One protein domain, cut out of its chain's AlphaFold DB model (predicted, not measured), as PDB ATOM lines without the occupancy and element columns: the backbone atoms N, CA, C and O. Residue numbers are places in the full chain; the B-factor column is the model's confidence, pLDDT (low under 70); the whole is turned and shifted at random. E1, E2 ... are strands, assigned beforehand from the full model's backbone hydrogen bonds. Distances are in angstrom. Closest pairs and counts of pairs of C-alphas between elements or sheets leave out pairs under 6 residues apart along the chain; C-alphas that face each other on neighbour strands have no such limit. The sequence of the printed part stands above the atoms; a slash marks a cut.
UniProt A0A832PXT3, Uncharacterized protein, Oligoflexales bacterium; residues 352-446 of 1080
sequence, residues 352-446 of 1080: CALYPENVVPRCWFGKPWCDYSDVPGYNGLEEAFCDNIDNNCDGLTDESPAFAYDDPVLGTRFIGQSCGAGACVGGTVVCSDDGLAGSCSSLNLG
ATOM      1  N   CYS A 352     147.289 139.560  80.862       66.25
ATOM      2  CA  CYS A 352     148.441 140.017  80.097       66.25
ATOM      3  C   CYS A 352     148.320 139.675  78.604       66.25
ATOM      4  O   CYS A 352     148.924 140.332  77.754       66.25
ATOM      5  N   ALA A 353     147.469 138.697  78.275       66.56
ATOM      6  CA  ALA A 353     147.020 138.412  76.917       66.56
ATOM      7  C   ALA A 353     146.087 139.494  76.328       66.56
ATOM      8  O   ALA A 353     145.961 139.590  75.104       66.56
ATOM      9  N   LEU A 354     145.405 140.272  77.178       62.16
ATOM     10  CA  LEU A 354     144.360 141.238  76.816       62.16
ATOM     11  C   LEU A 354     144.878 142.675  76.676       62.16
ATOM     12  O   LEU A 354     144.402 143.393  75.797       62.16
ATOM     13  N   TYR A 355     145.869 143.080  77.481       62.91
ATOM     14  CA  TYR A 355     146.388 144.458  77.513       62.91
ATOM     15  C   TYR A 355     147.889 144.586  77.196       62.91
ATOM     16  O   TYR A 355     148.663 145.133  77.982       62.91
ATOM     17  N   PRO A 356     148.346 144.124  76.023       60.25
ATOM     18  CA  PRO A 356     149.766 143.950  75.745       60.25
ATOM     19  C   PRO A 356     150.458 145.224  75.202       60.25
ATOM     20  O   PRO A 356     151.505 145.139  74.562       60.25
ATOM     21  N   GLU A 357     149.854 146.394  75.418       56.69
ATOM     22  CA  GLU A 357     150.382 147.732  75.081       56.69
ATOM     23  C   GLU A 357     150.650 148.574  76.347       56.69
ATOM     24  O   GLU A 357     151.054 149.733  76.260       56.69
ATOM     25  N   ASN A 358     150.368 147.997  77.515       60.19
ATOM     26  CA  ASN A 358     150.238 148.670  78.799       60.19
ATOM     27  C   ASN A 358     151.386 148.215  79.709       60.19
ATOM     28  O   ASN A 358     151.202 147.489  80.672       60.19
ATOM     29  N   VAL A 359     152.612 148.541  79.317       66.81
ATOM     30  CA  VAL A 359     153.841 148.136  80.009       66.81
ATOM     31  C   VAL A 359     154.863 149.249  79.793       66.81
ATOM     32  O   VAL A 359     154.873 149.860  78.720       66.81
ATOM     33  N   VAL A 360     155.581 149.642  80.851       60.88
ATOM     34  CA  VAL A 360     156.102 151.020  80.950       60.88
ATOM     35  C   VAL A 360     157.512 151.083  81.561       60.88
ATOM     36  O   VAL A 360     157.828 150.336  82.482       60.88
ATOM     37  N   PRO A 361     158.400 151.989  81.103       59.50
ATOM     38  CA  PRO A 361     159.717 152.188  81.712       59.50
ATOM     39  C   PRO A 361     159.767 153.316  82.776       59.50
ATOM     40  O   PRO A 361     159.493 154.478  82.474       59.50
ATOM     41  N   ARG A 362     160.227 153.017  84.006       61.03
ATOM     42  CA  ARG A 362     160.446 153.988  85.115       61.03
ATOM     43  C   ARG A 362     161.911 154.351  85.353       61.03
ATOM     44  O   ARG A 362     162.794 153.544  85.105       61.03
ATOM     45  N   CYS A 363     162.190 155.543  85.891       56.41
ATOM     46  CA  CYS A 363     163.550 156.082  86.053       56.41
ATOM     47  C   CYS A 363     164.150 155.897  87.465       56.41
ATOM     48  O   CYS A 363     163.524 156.234  88.463       56.41
ATOM     49  N   TRP A 364     165.401 155.430  87.529       57.12
ATOM     50  CA  TRP A 364     166.150 155.037  88.727       57.12
ATOM     51  C   TRP A 364     167.615 155.503  88.606       57.12
ATOM     52  O   TRP A 364     168.273 155.210  87.605       57.12
ATOM     53  N   PHE A 365     168.134 156.294  89.558       54.47
ATOM     54  CA  PHE A 365     169.427 157.015  89.425       54.47
ATOM     55  C   PHE A 365     169.596 157.765  88.073       54.47
ATOM     56  O   PHE A 365     170.709 157.924  87.562       54.47
ATOM     57  N   GLY A 366     168.491 158.205  87.455       59.97
ATOM     58  CA  GLY A 366     168.490 158.843  86.135       59.97
ATOM     59  C   GLY A 366     168.472 157.896  84.919       59.97
ATOM     60  O   GLY A 366     168.870 158.335  83.838       59.97
ATOM     61  N   LYS A 367     168.084 156.610  85.054       52.56
ATOM     62  CA  LYS A 367     168.010 155.620  83.946       52.56
ATOM     63  C   LYS A 367     166.847 154.604  84.065       52.56
ATOM     64  O   LYS A 367     166.401 154.382  85.181       52.56
ATOM     65  N   PRO A 368     166.372 153.960  82.972       57.72
ATOM     66  CA  PRO A 368     165.091 153.232  82.985       57.72
ATOM     67  C   PRO A 368     165.093 151.761  83.480       57.72
ATOM     68  O   PRO A 368     166.095 151.061  83.324       57.72
ATOM     69  N   TRP A 369     163.939 151.289  83.976       61.88
ATOM     70  CA  TRP A 369     163.591 149.931  84.453       61.88
ATOM     71  C   TRP A 369     162.174 149.533  83.972       61.88
ATOM     72  O   TRP A 369     161.281 150.372  83.972       61.88
ATOM     73  N   CYS A 370     161.989 148.275  83.551       65.31
ATOM     74  CA  CYS A 370     160.721 147.676  83.108       65.31
ATOM     75  C   CYS A 370     159.675 147.513  84.225       65.31
ATOM     76  O   CYS A 370     159.891 146.725  85.147       65.31
ATOM     77  N   ASP A 371     158.523 148.158  84.073       60.59
ATOM     78  CA  ASP A 371     157.378 148.078  84.975       60.59
ATOM     79  C   ASP A 371     156.221 147.311  84.309       60.59
ATOM     80  O   ASP A 371     155.688 147.738  83.282       60.59
ATOM     81  N   TYR A 372     155.854 146.162  84.885       63.97
ATOM     82  CA  TYR A 372     154.683 145.384  84.465       63.97
ATOM     83  C   TYR A 372     153.381 145.878  85.127       63.97
ATOM     84  O   TYR A 372     152.307 145.456  84.712       63.97
ATOM     85  N   SER A 373     153.453 146.788  86.109       60.34
ATOM     86  CA  SER A 373     152.290 147.260  86.887       60.34
ATOM     87  C   SER A 373     151.260 148.038  86.060       60.34
ATOM     88  O   SER A 373     150.125 148.211  86.491       60.34
ATOM     89  N   ASP A 374     151.640 148.526  84.876       53.56
ATOM     90  CA  ASP A 374     150.705 149.167  83.949       53.56
ATOM     91  C   ASP A 374     149.798 148.158  83.224       53.56
ATOM     92  O   ASP A 374     148.785 148.578  82.654       53.56
ATOM     93  N   VAL A 375     150.098 146.848  83.244       60.84
ATOM     94  CA  VAL A 375     149.213 145.833  82.656       60.84
ATOM     95  C   VAL A 375     147.972 145.774  83.563       60.84
ATOM     96  O   VAL A 375     148.131 145.438  84.733       60.84
ATOM     97  N   PRO A 376     146.753 146.138  83.112       56.91
ATOM     98  CA  PRO A 376     145.688 146.575  84.021       56.91
ATOM     99  C   PRO A 376     145.085 145.433  84.854       56.91
ATOM    100  O   PRO A 376     144.135 144.790  84.413       56.91
ATOM    101  N   GLY A 377     145.655 145.222  86.047       63.31
ATOM    102  CA  GLY A 377     145.357 144.135  86.996       63.31
ATOM    103  C   GLY A 377     146.562 143.239  87.349       63.31
ATOM    104  O   GLY A 377     146.417 142.328  88.154       63.31
ATOM    105  N   TYR A 378     147.746 143.455  86.758       66.06
ATOM    106  CA  TYR A 378     148.887 142.546  86.917       66.06
ATOM    107  C   TYR A 378     149.581 142.787  88.251       66.06
ATOM    108  O   TYR A 378     149.939 143.926  88.561       66.06
ATOM    109  N   ASN A 379     149.781 141.724  89.030       65.94
ATOM    110  CA  ASN A 379     150.006 141.869  90.468       65.94
ATOM    111  C   ASN A 379     151.256 141.178  91.050       65.94
ATOM    112  O   ASN A 379     151.636 141.528  92.166       65.94
ATOM    113  N   GLY A 380     151.983 140.335  90.302       66.88
ATOM    114  CA  GLY A 380     153.360 139.964  90.667       66.88
ATOM    115  C   GLY A 380     153.782 138.526  90.363       66.88
ATOM    116  O   GLY A 380     153.791 138.105  89.208       66.88
ATOM    117  N   LEU A 381     154.243 137.823  91.404       62.09
ATOM    118  CA  LEU A 381     154.620 136.396  91.381       62.09
ATOM    119  C   LEU A 381     153.644 135.532  92.188       62.09
ATOM    120  O   LEU A 381     153.494 134.352  91.903       62.09
ATOM    121  N   GLU A 382     152.980 136.135  93.165       59.81
ATOM    122  CA  GLU A 382     151.798 135.623  93.847       59.81
ATOM    123  C   GLU A 382     150.654 136.551  93.430       59.81
ATOM    124  O   GLU A 382     150.885 137.739  93.174       59.81
ATOM    125  N   GLU A 383     149.438 136.029  93.315       67.62
ATOM    126  CA  GLU A 383     148.285 136.882  93.053       67.62
ATOM    127  C   GLU A 383     148.002 137.782  94.268       67.62
ATOM    128  O   GLU A 383     148.065 137.345  95.420       67.62
ATOM    129  N   ALA A 384     147.643 139.038  93.993       66.62
ATOM    130  CA  ALA A 384     147.190 140.030  94.973       66.62
ATOM    131  C   ALA A 384     145.791 140.606  94.662       66.62
ATOM    132  O   ALA A 384     145.374 141.566  95.300       66.62
ATOM    133  N   PHE A 385     145.074 140.032  93.688       69.94
ATOM    134  CA  PHE A 385     143.640 140.244  93.484       69.94
ATOM    135  C   PHE A 385     142.937 138.890  93.366       69.94
ATOM    136  O   PHE A 385     143.397 138.047  92.597       69.94
ATOM    137  N   CYS A 386     141.839 138.732  94.098       72.88
ATOM    138  CA  CYS A 386     140.890 137.633  93.989       72.88
ATOM    139  C   CYS A 386     139.729 138.127  93.117       72.88
ATOM    140  O   CYS A 386     138.901 138.910  93.579       72.88
ATOM    141  N   ASP A 387     139.665 137.730  91.850       71.44
ATOM    142  CA  ASP A 387     138.592 138.148  90.930       71.44
ATOM    143  C   ASP A 387     138.182 137.065  89.913       71.44
ATOM    144  O   ASP A 387     137.395 137.322  88.995       71.44
ATOM    145  N   ASN A 388     138.659 135.831  90.121       70.12
ATOM    146  CA  ASN A 388     138.536 134.666  89.243       70.12
ATOM    147  C   ASN A 388     139.296 134.837  87.908       70.12
ATOM    148  O   ASN A 388     138.921 134.230  86.894       70.12
ATOM    149  N   ILE A 389     140.366 135.643  87.890       72.12
ATOM    150  CA  ILE A 389     141.236 135.866  86.730       72.12
ATOM    151  C   ILE A 389     142.717 135.681  87.107       72.12
ATOM    152  O   ILE A 389     143.212 136.244  88.070       72.12
ATOM    153  N   ASP A 390     143.432 134.931  86.266       71.69
ATOM    154  CA  ASP A 390     144.893 134.751  86.262       71.69
ATOM    155  C   ASP A 390     145.596 136.124  86.151       71.69
ATOM    156  O   ASP A 390     145.744 136.687  85.056       71.69
ATOM    157  N   ASN A 391     145.950 136.700  87.306       71.81
ATOM    158  CA  ASN A 391     146.384 138.096  87.437       71.81
ATOM    159  C   ASN A 391     147.898 138.246  87.660       71.81
ATOM    160  O   ASN A 391     148.490 139.223  87.194       71.81
ATOM    161  N   ASN A 392     148.561 137.259  88.272       71.44
ATOM    162  CA  ASN A 392     150.029 137.168  88.244       71.44
ATOM    163  C   ASN A 392     150.531 136.637  86.877       71.44
ATOM    164  O   ASN A 392     151.735 136.619  86.612       71.44
ATOM    165  N   CYS A 393     149.602 136.263  85.983       72.00
ATOM    166  CA  CYS A 393     149.841 135.737  84.643       72.00
ATOM    167  C   CYS A 393     150.729 134.473  84.640       72.00
ATOM    168  O   CYS A 393     151.527 134.286  83.707       72.00
ATOM    169  N   ASP A 394     150.608 133.628  85.674       70.62
ATOM    170  CA  ASP A 394     151.338 132.364  85.823       70.62
ATOM    171  C   ASP A 394     150.553 131.124  85.338       70.62
ATOM    172  O   ASP A 394     151.175 130.167  84.852       70.62
ATOM    173  N   GLY A 395     149.214 131.189  85.336       66.12
ATOM    174  CA  GLY A 395     148.319 130.158  84.805       66.12
ATOM    175  C   GLY A 395     147.393 129.431  85.795       66.12
ATOM    176  O   GLY A 395     146.766 128.452  85.366       66.12
ATOM    177  N   LEU A 396     147.288 129.858  87.056       69.94
ATOM    178  CA  LEU A 396     146.218 129.451  87.987       69.94
ATOM    179  C   LEU A 396     145.185 130.595  88.199       69.94
ATOM    180  O   LEU A 396     145.012 131.386  87.274       69.94
ATOM    181  N   THR A 397     144.389 130.591  89.280       71.38
ATOM    182  CA  THR A 397     143.334 131.595  89.571       71.38
ATOM    183  C   THR A 397     142.915 131.575  91.049       71.38
ATOM    184  O   THR A 397     142.341 130.578  91.510       71.38
ATOM    185  N   ASP A 398     143.048 132.714  91.722       68.06
ATOM    186  CA  ASP A 398     142.667 132.990  93.116       68.06
ATOM    187  C   ASP A 398     143.257 132.011  94.172       68.06
ATOM    188  O   ASP A 398     142.643 131.785  95.219       68.06
ATOM    189  N   GLU A 399     144.428 131.398  93.945       66.69
ATOM    190  CA  GLU A 399     145.010 130.399  94.872       66.69
ATOM    191  C   GLU A 399     146.009 130.948  95.904       66.69
ATOM    192  O   GLU A 399     146.538 130.180  96.717       66.69
ATOM    193  N   SER A 400     146.264 132.258  95.900       71.19
ATOM    194  CA  SER A 400     147.145 132.906  96.879       71.19
ATOM    195  C   SER A 400     146.668 132.672  98.326       71.19
ATOM    196  O   SER A 400     145.494 132.911  98.629       71.19
ATOM    197  N   PRO A 401     147.551 132.293  99.274       65.69
ATOM    198  CA  PRO A 401     147.207 132.229 100.697       65.69
ATOM    199  C   PRO A 401     146.694 133.561 101.266       65.69
ATOM    200  O   PRO A 401     145.970 133.552 102.257       65.69
ATOM    201  N   ALA A 402     147.015 134.690 100.621       66.75
ATOM    202  CA  ALA A 402     146.494 136.013 100.965       66.75
ATOM    203  C   ALA A 402     144.975 136.170 100.725       66.75
ATOM    204  O   ALA A 402     144.379 137.122 101.220       66.75
ATOM    205  N   PHE A 403     144.335 135.246  99.996       76.19
ATOM    206  CA  PHE A 403     142.879 135.214  99.794       76.19
ATOM    207  C   PHE A 403     142.165 134.214 100.709       76.19
ATOM    208  O   PHE A 403     140.995 133.886 100.494       76.19
ATOM    209  N   ALA A 404     142.846 133.714 101.741       73.38
ATOM    210  CA  ALA A 404     142.147 133.090 102.847       73.38
ATOM    211  C   ALA A 404     141.327 134.141 103.615       73.38
ATOM    212  O   ALA A 404     141.765 135.268 103.830       73.38
ATOM    213  N   TYR A 405     140.128 133.751 104.035       81.62
ATOM    214  CA  TYR A 405     139.332 134.452 105.029       81.62
ATOM    215  C   TYR A 405     139.601 133.803 106.386       81.62
ATOM    216  O   TYR A 405     139.263 132.633 106.581       81.62
ATOM    217  N   ASP A 406     140.210 134.536 107.314       74.50
ATOM    218  CA  ASP A 406     140.277 134.106 108.710       74.50
ATOM    219  C   ASP A 406     138.900 134.292 109.354       74.50
ATOM    220  O   ASP A 406     138.474 135.398 109.680       74.50
ATOM    221  N   ASP A 407     138.175 133.181 109.478       79.00
ATOM    222  CA  ASP A 407     136.863 133.143 110.108       79.00
ATOM    223  C   ASP A 407     137.027 133.233 111.636       79.00
ATOM    224  O   ASP A 407     137.756 132.414 112.207       79.00
ATOM    225  N   PRO A 408     136.359 134.173 112.328       67.19
ATOM    226  CA  PRO A 408     136.610 134.422 113.750       67.19
ATOM    227  C   PRO A 408     136.204 133.261 114.673       67.19
ATOM    228  O   PRO A 408     136.631 133.219 115.824       67.19
ATOM    229  N   VAL A 409     135.413 132.297 114.184       71.62
ATOM    230  CA  VAL A 409     135.004 131.097 114.939       71.62
ATOM    231  C   VAL A 409     135.584 129.815 114.331       71.62
ATOM    232  O   VAL A 409     135.816 128.837 115.045       71.62
ATOM    233  N   LEU A 410     135.823 129.786 113.017       71.44
ATOM    234  CA  LEU A 410     136.270 128.597 112.285       71.44
ATOM    235  C   LEU A 410     137.748 128.638 111.853       71.44
ATOM    236  O   LEU A 410     138.213 127.650 111.279       71.44
ATOM    237  N   GLY A 411     138.489 129.717 112.112       72.00
ATOM    238  CA  GLY A 411     139.880 129.910 111.683       72.00
ATOM    239  C   GLY A 411     140.036 130.061 110.165       72.00
ATOM    240  O   GLY A 411     139.058 130.216 109.442       72.00
ATOM    241  N   THR A 412     141.265 129.982 109.656       79.75
ATOM    242  CA  THR A 412     141.611 130.213 108.240       79.75
ATOM    243  C   THR A 412     140.825 129.334 107.251       79.75
ATOM    244  O   THR A 412     140.921 128.101 107.274       79.75
ATOM    245  N   ARG A 413     140.074 129.960 106.333       81.50
ATOM    246  CA  ARG A 413     139.267 129.311 105.281       81.50
ATOM    247  C   ARG A 413     139.604 129.834 103.891       81.50
ATOM    248  O   ARG A 413     139.672 131.031 103.660       81.50
ATOM    249  N   PHE A 414     139.749 128.927 102.932       83.00
ATOM    250  CA  PHE A 414     140.073 129.266 101.539       83.00
ATOM    251  C   PHE A 414     138.812 129.403 100.671       83.00
ATOM    252  O   PHE A 414     137.754 128.868 101.017       83.00
ATOM    253  N   ILE A 415     138.940 130.082  99.526       80.38
ATOM    254  CA  ILE A 415     137.868 130.305  98.541       80.38
ATOM    255  C   ILE A 415     137.083 129.007  98.255       80.38
ATOM    256  O   ILE A 415     137.646 127.946  97.983       80.38
ATOM    257  N   GLY A 416     135.753 129.090  98.344       76.44
ATOM    258  CA  GLY A 416     134.818 127.977  98.164       76.44
ATOM    259  C   GLY A 416     134.518 127.136  99.415       76.44
ATOM    260  O   GLY A 416     133.663 126.252  99.342       76.44
ATOM    261  N   GLN A 417     135.168 127.385 100.558       82.88
ATOM    262  CA  GLN A 417     134.827 126.745 101.840       82.88
ATOM    263  C   GLN A 417     133.651 127.449 102.544       82.88
ATOM    264  O   GLN A 417     133.273 128.557 102.178       82.88
ATOM    265  N   SER A 418     133.046 126.810 103.548       86.69
ATOM    266  CA  SER A 418     131.988 127.399 104.390       86.69
ATOM    267  C   SER A 418     132.551 128.336 105.460       86.69
ATOM    268  O   SER A 418     133.610 128.040 106.012       86.69
ATOM    269  N   CYS A 419     131.813 129.395 105.798       85.00
ATOM    270  CA  CYS A 419     132.217 130.423 106.762       85.00
ATOM    271  C   CYS A 419     131.011 131.165 107.379       85.00
ATOM    272  O   CYS A 419     129.853 130.937 107.003       85.00
ATOM    273  N   GLY A 420     131.319 132.105 108.270       79.69
ATOM    274  CA  GLY A 420     130.429 133.116 108.823       79.69
ATOM    275  C   GLY A 420     130.093 132.843 110.284       79.69
ATOM    276  O   GLY A 420     129.596 131.764 110.614       79.69
ATOM    277  N   ALA A 421     130.320 133.844 111.133       74.69
ATOM    278  CA  ALA A 421     129.848 133.895 112.513       74.69
ATOM    279  C   ALA A 421     128.504 134.649 112.615       74.69
ATOM    280  O   ALA A 421     128.026 135.212 111.625       74.69
ATOM    281  N   GLY A 422     127.864 134.588 113.785       78.75
ATOM    282  CA  GLY A 422     126.693 135.402 114.122       78.75
ATOM    283  C   GLY A 422     125.530 135.400 113.131       78.75
ATOM    284  O   GLY A 422     125.103 134.359 112.620       78.75
ATOM    285  N   ALA A 423     125.023 136.598 112.844       78.62
ATOM    286  CA  ALA A 423     123.997 136.859 111.837       78.62
ATOM    287  C   ALA A 423     124.407 136.422 110.412       78.62
ATOM    288  O   ALA A 423     123.548 136.240 109.543       78.62
ATOM    289  N   CYS A 424     125.702 136.191 110.176       83.94
ATOM    290  CA  CYS A 424     126.288 135.795 108.901       83.94
ATOM    291  C   CYS A 424     126.560 134.282 108.773       83.94
ATOM    292  O   CYS A 424     127.148 133.858 107.774       83.94
ATOM    293  N   VAL A 425     126.136 133.441 109.726       84.81
ATOM    294  CA  VAL A 425     126.318 131.976 109.658       84.81
ATOM    295  C   VAL A 425     125.758 131.374 108.363       84.81
ATOM    296  O   VAL A 425     124.601 131.583 107.991       84.81
ATOM    297  N   GLY A 426     126.566 130.529 107.712       78.25
ATOM    298  CA  GLY A 426     126.156 129.739 106.544       78.25
ATOM    299  C   GLY A 426     126.526 130.351 105.191       78.25
ATOM    300  O   GLY A 426     125.967 129.944 104.169       78.25
ATOM    301  N   GLY A 427     127.457 131.305 105.173       82.44
ATOM    302  CA  GLY A 427     128.081 131.787 103.948       82.44
ATOM    303  C   GLY A 427     129.135 130.826 103.390       82.44
ATOM    304  O   GLY A 427     129.453 129.775 103.956       82.44
ATOM    305  N   THR A 428     129.700 131.216 102.252       86.56
ATOM    306  CA  THR A 428     130.885 130.586 101.660       86.56
ATOM    307  C   THR A 428     131.947 131.636 101.394       86.56
ATOM    308  O   THR A 428     131.605 132.758 101.023       86.56
ATOM    309  N   VAL A 429     133.223 131.281 101.553       81.88
ATOM    310  CA  VAL A 429     134.328 132.189 101.261       81.88
ATOM    311  C   VAL A 429     134.336 132.446  99.761       81.88
ATOM    312  O   VAL A 429     134.474 131.525  98.953       81.88
ATOM    313  N   VAL A 430     134.149 133.702  99.400       84.69
ATOM    314  CA  VAL A 430     134.203 134.226  98.038       84.69
ATOM    315  C   VAL A 430     135.270 135.310  98.001       84.69
ATOM    316  O   VAL A 430     135.686 135.804  99.049       84.69
ATOM    317  N   CYS A 431     135.694 135.721  96.811       80.19
ATOM    318  CA  CYS A 431     136.421 136.978  96.703       80.19
ATOM    319  C   CYS A 431     135.552 138.118  97.250       80.19
ATOM    320  O   CYS A 431     134.338 138.136  97.026       80.19
ATOM    321  N   SER A 432     136.163 139.044  97.983       73.06
ATOM    322  CA  SER A 432     135.516 140.270  98.449       73.06
ATOM    323  C   SER A 432     134.982 141.116  97.279       73.06
ATOM    324  O   SER A 432     135.463 141.006  96.153       73.06
ATOM    325  N   ASP A 433     133.997 141.991  97.524       68.94
ATOM    326  CA  ASP A 433     133.421 142.867  96.478       68.94
ATOM    327  C   ASP A 433     134.443 143.874  95.886       68.94
ATOM    328  O   ASP A 433     134.194 144.463  94.831       68.94
ATOM    329  N   ASP A 434     135.591 144.076  96.546       62.28
ATOM    330  CA  ASP A 434     136.752 144.834  96.052       62.28
ATOM    331  C   ASP A 434     137.879 143.953  95.471       62.28
ATOM    332  O   ASP A 434     138.841 144.482  94.913       62.28
ATOM    333  N   GLY A 435     137.739 142.626  95.548       67.88
ATOM    334  CA  GLY A 435     138.618 141.641  94.923       67.88
ATOM    335  C   GLY A 435     140.031 141.570  95.500       67.88
ATOM    336  O   GLY A 435     140.975 141.330  94.754       67.88
ATOM    337  N   LEU A 436     140.207 141.803  96.803       68.00
ATOM    338  CA  LEU A 436     141.523 141.873  97.462       68.00
ATOM    339  C   LEU A 436     141.775 140.773  98.503       68.00
ATOM    340  O   LEU A 436     142.928 140.506  98.830       68.00
ATOM    341  N   ALA A 437     140.724 140.130  99.010       71.56
ATOM    342  CA  ALA A 437     140.819 139.077 100.017       71.56
ATOM    343  C   ALA A 437     139.715 138.029  99.829       71.56
ATOM    344  O   ALA A 437     138.755 138.225  99.076       71.56
ATOM    345  N   GLY A 438     139.812 136.930 100.577       78.06
ATOM    346  CA  GLY A 438     138.642 136.114 100.867       78.06
ATOM    347  C   GLY A 438     137.735 136.861 101.843       78.06
ATOM    348  O   GLY A 438     138.183 137.321 102.889       78.06
ATOM    349  N   SER A 439     136.448 136.952 101.530       82.44
ATOM    350  CA  SER A 439     135.414 137.394 102.469       82.44
ATOM    351  C   SER A 439     134.318 136.339 102.549       82.44
ATOM    352  O   SER A 439     134.040 135.643 101.566       82.44
ATOM    353  N   CYS A 440     133.655 136.215 103.694       85.69
ATOM    354  CA  CYS A 440     132.464 135.387 103.744       85.69
ATOM    355  C   CYS A 440     131.293 136.054 103.005       85.69
ATOM    356  O   CYS A 440     130.936 137.195 103.299       85.69
ATOM    357  N   SER A 441     130.645 135.326 102.086       86.38
ATOM    358  CA  SER A 441     129.569 135.828 101.206       86.38
ATOM    359  C   SER A 441     128.325 136.380 101.920       86.38
ATOM    360  O   SER A 441     127.394 136.847 101.267       86.38
ATOM    361  N   SER A 442     128.270 136.231 103.240       85.31
ATOM    362  CA  SER A 442     127.200 136.638 104.144       85.31
ATOM    363  C   SER A 442     127.556 137.840 105.024       85.31
ATOM    364  O   SER A 442     126.654 138.334 105.683       85.31
ATOM    365  N   LEU A 443     128.796 138.358 105.019       78.19
ATOM    366  CA  LEU A 443     129.211 139.518 105.842       78.19
ATOM    367  C   LEU A 443     128.353 140.776 105.616       78.19
ATOM    368  O   LEU A 443     128.207 141.608 106.501       78.19
ATOM    369  N   ASN A 444     127.724 140.893 104.445       79.06
ATOM    370  CA  ASN A 444     126.769 141.958 104.118       79.06
ATOM    371  C   ASN A 444     125.388 141.820 104.800       79.06
ATOM    372  O   ASN A 444     124.511 142.654 104.563       79.06
ATOM    373  N   LEU A 445     125.185 140.781 105.615       78.38
ATOM    374  CA  LEU A 445     124.080 140.673 106.569       78.38
ATOM    375  C   LEU A 445     124.390 141.389 107.891       78.38
ATOM    376  O   LEU A 445     123.456 141.618 108.656       78.38
ATOM    377  N   GLY A 446     125.658 141.745 108.133       76.88
ATOM    378  CA  GLY A 446     126.098 142.410 109.350       76.88
ATOM    379  C   GLY A 446     125.610 143.857 109.479       76.88
ATOM    380  O   GLY A 446     125.453 144.575 108.484       76.88
TER     381      GLY A 446
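Overview. This is residues 352 to 446 of the 1080 residues of an uncharacterized protein of Oligoflexales bacterium (UniProt A0A832PXT3). Little regular structure: an elongated, loop-rich domain with hairpin E1-E2 at one end, hairpins E3-E4 and E5-E6 together at the other, and looping residues 372 to 404 between. The 95 printed residues hold no named helix and strands E1 to E6 in order, in three antiparallel pairs; the class is all strand, with 24 residues in named elements. It is loose, radius of gyration of the C-alphas 17.0 A, spanning 55 by 28 by 20 A.

Arrangement. E1, residues 360 to 364, and E2, residues 367 to 371, form an antiparallel hairpin; N 362 and O 369, 2.8 A, are within hydrogen-bond range. So are N 405 and O 413, 2.8 A, in hairpin E3, residues 405 to 407, and E4, residues 411 to 413, and N 430 and O 439, 2.9 A, in hairpin E5, residues 427 to 431, and E6, residues 438 to 440. The closest C-alphas of E3 and E6, Tyr 405 and Gly 438, are 4.5 A apart. E1 and E2 are apart from the other four strands.

Along the chain. E1, 13.3 A long, begins at C-alpha 360 (156.102, 151.020, 80.950). E2 measures 13.1 A and E5 12.2 A. E6 ends at C-alpha 440 (132.464, 135.387, 103.744).

Size, cuts and confidence. The farthest C-alphas, Gly 366 and Ala 423, are 55.9 A apart. The printed part has no cut. Links E2 to E3 and E4 to E5 are long. The pLDDT is under 70 for 45 of the 95 printed residues, among them residues 352 to 385.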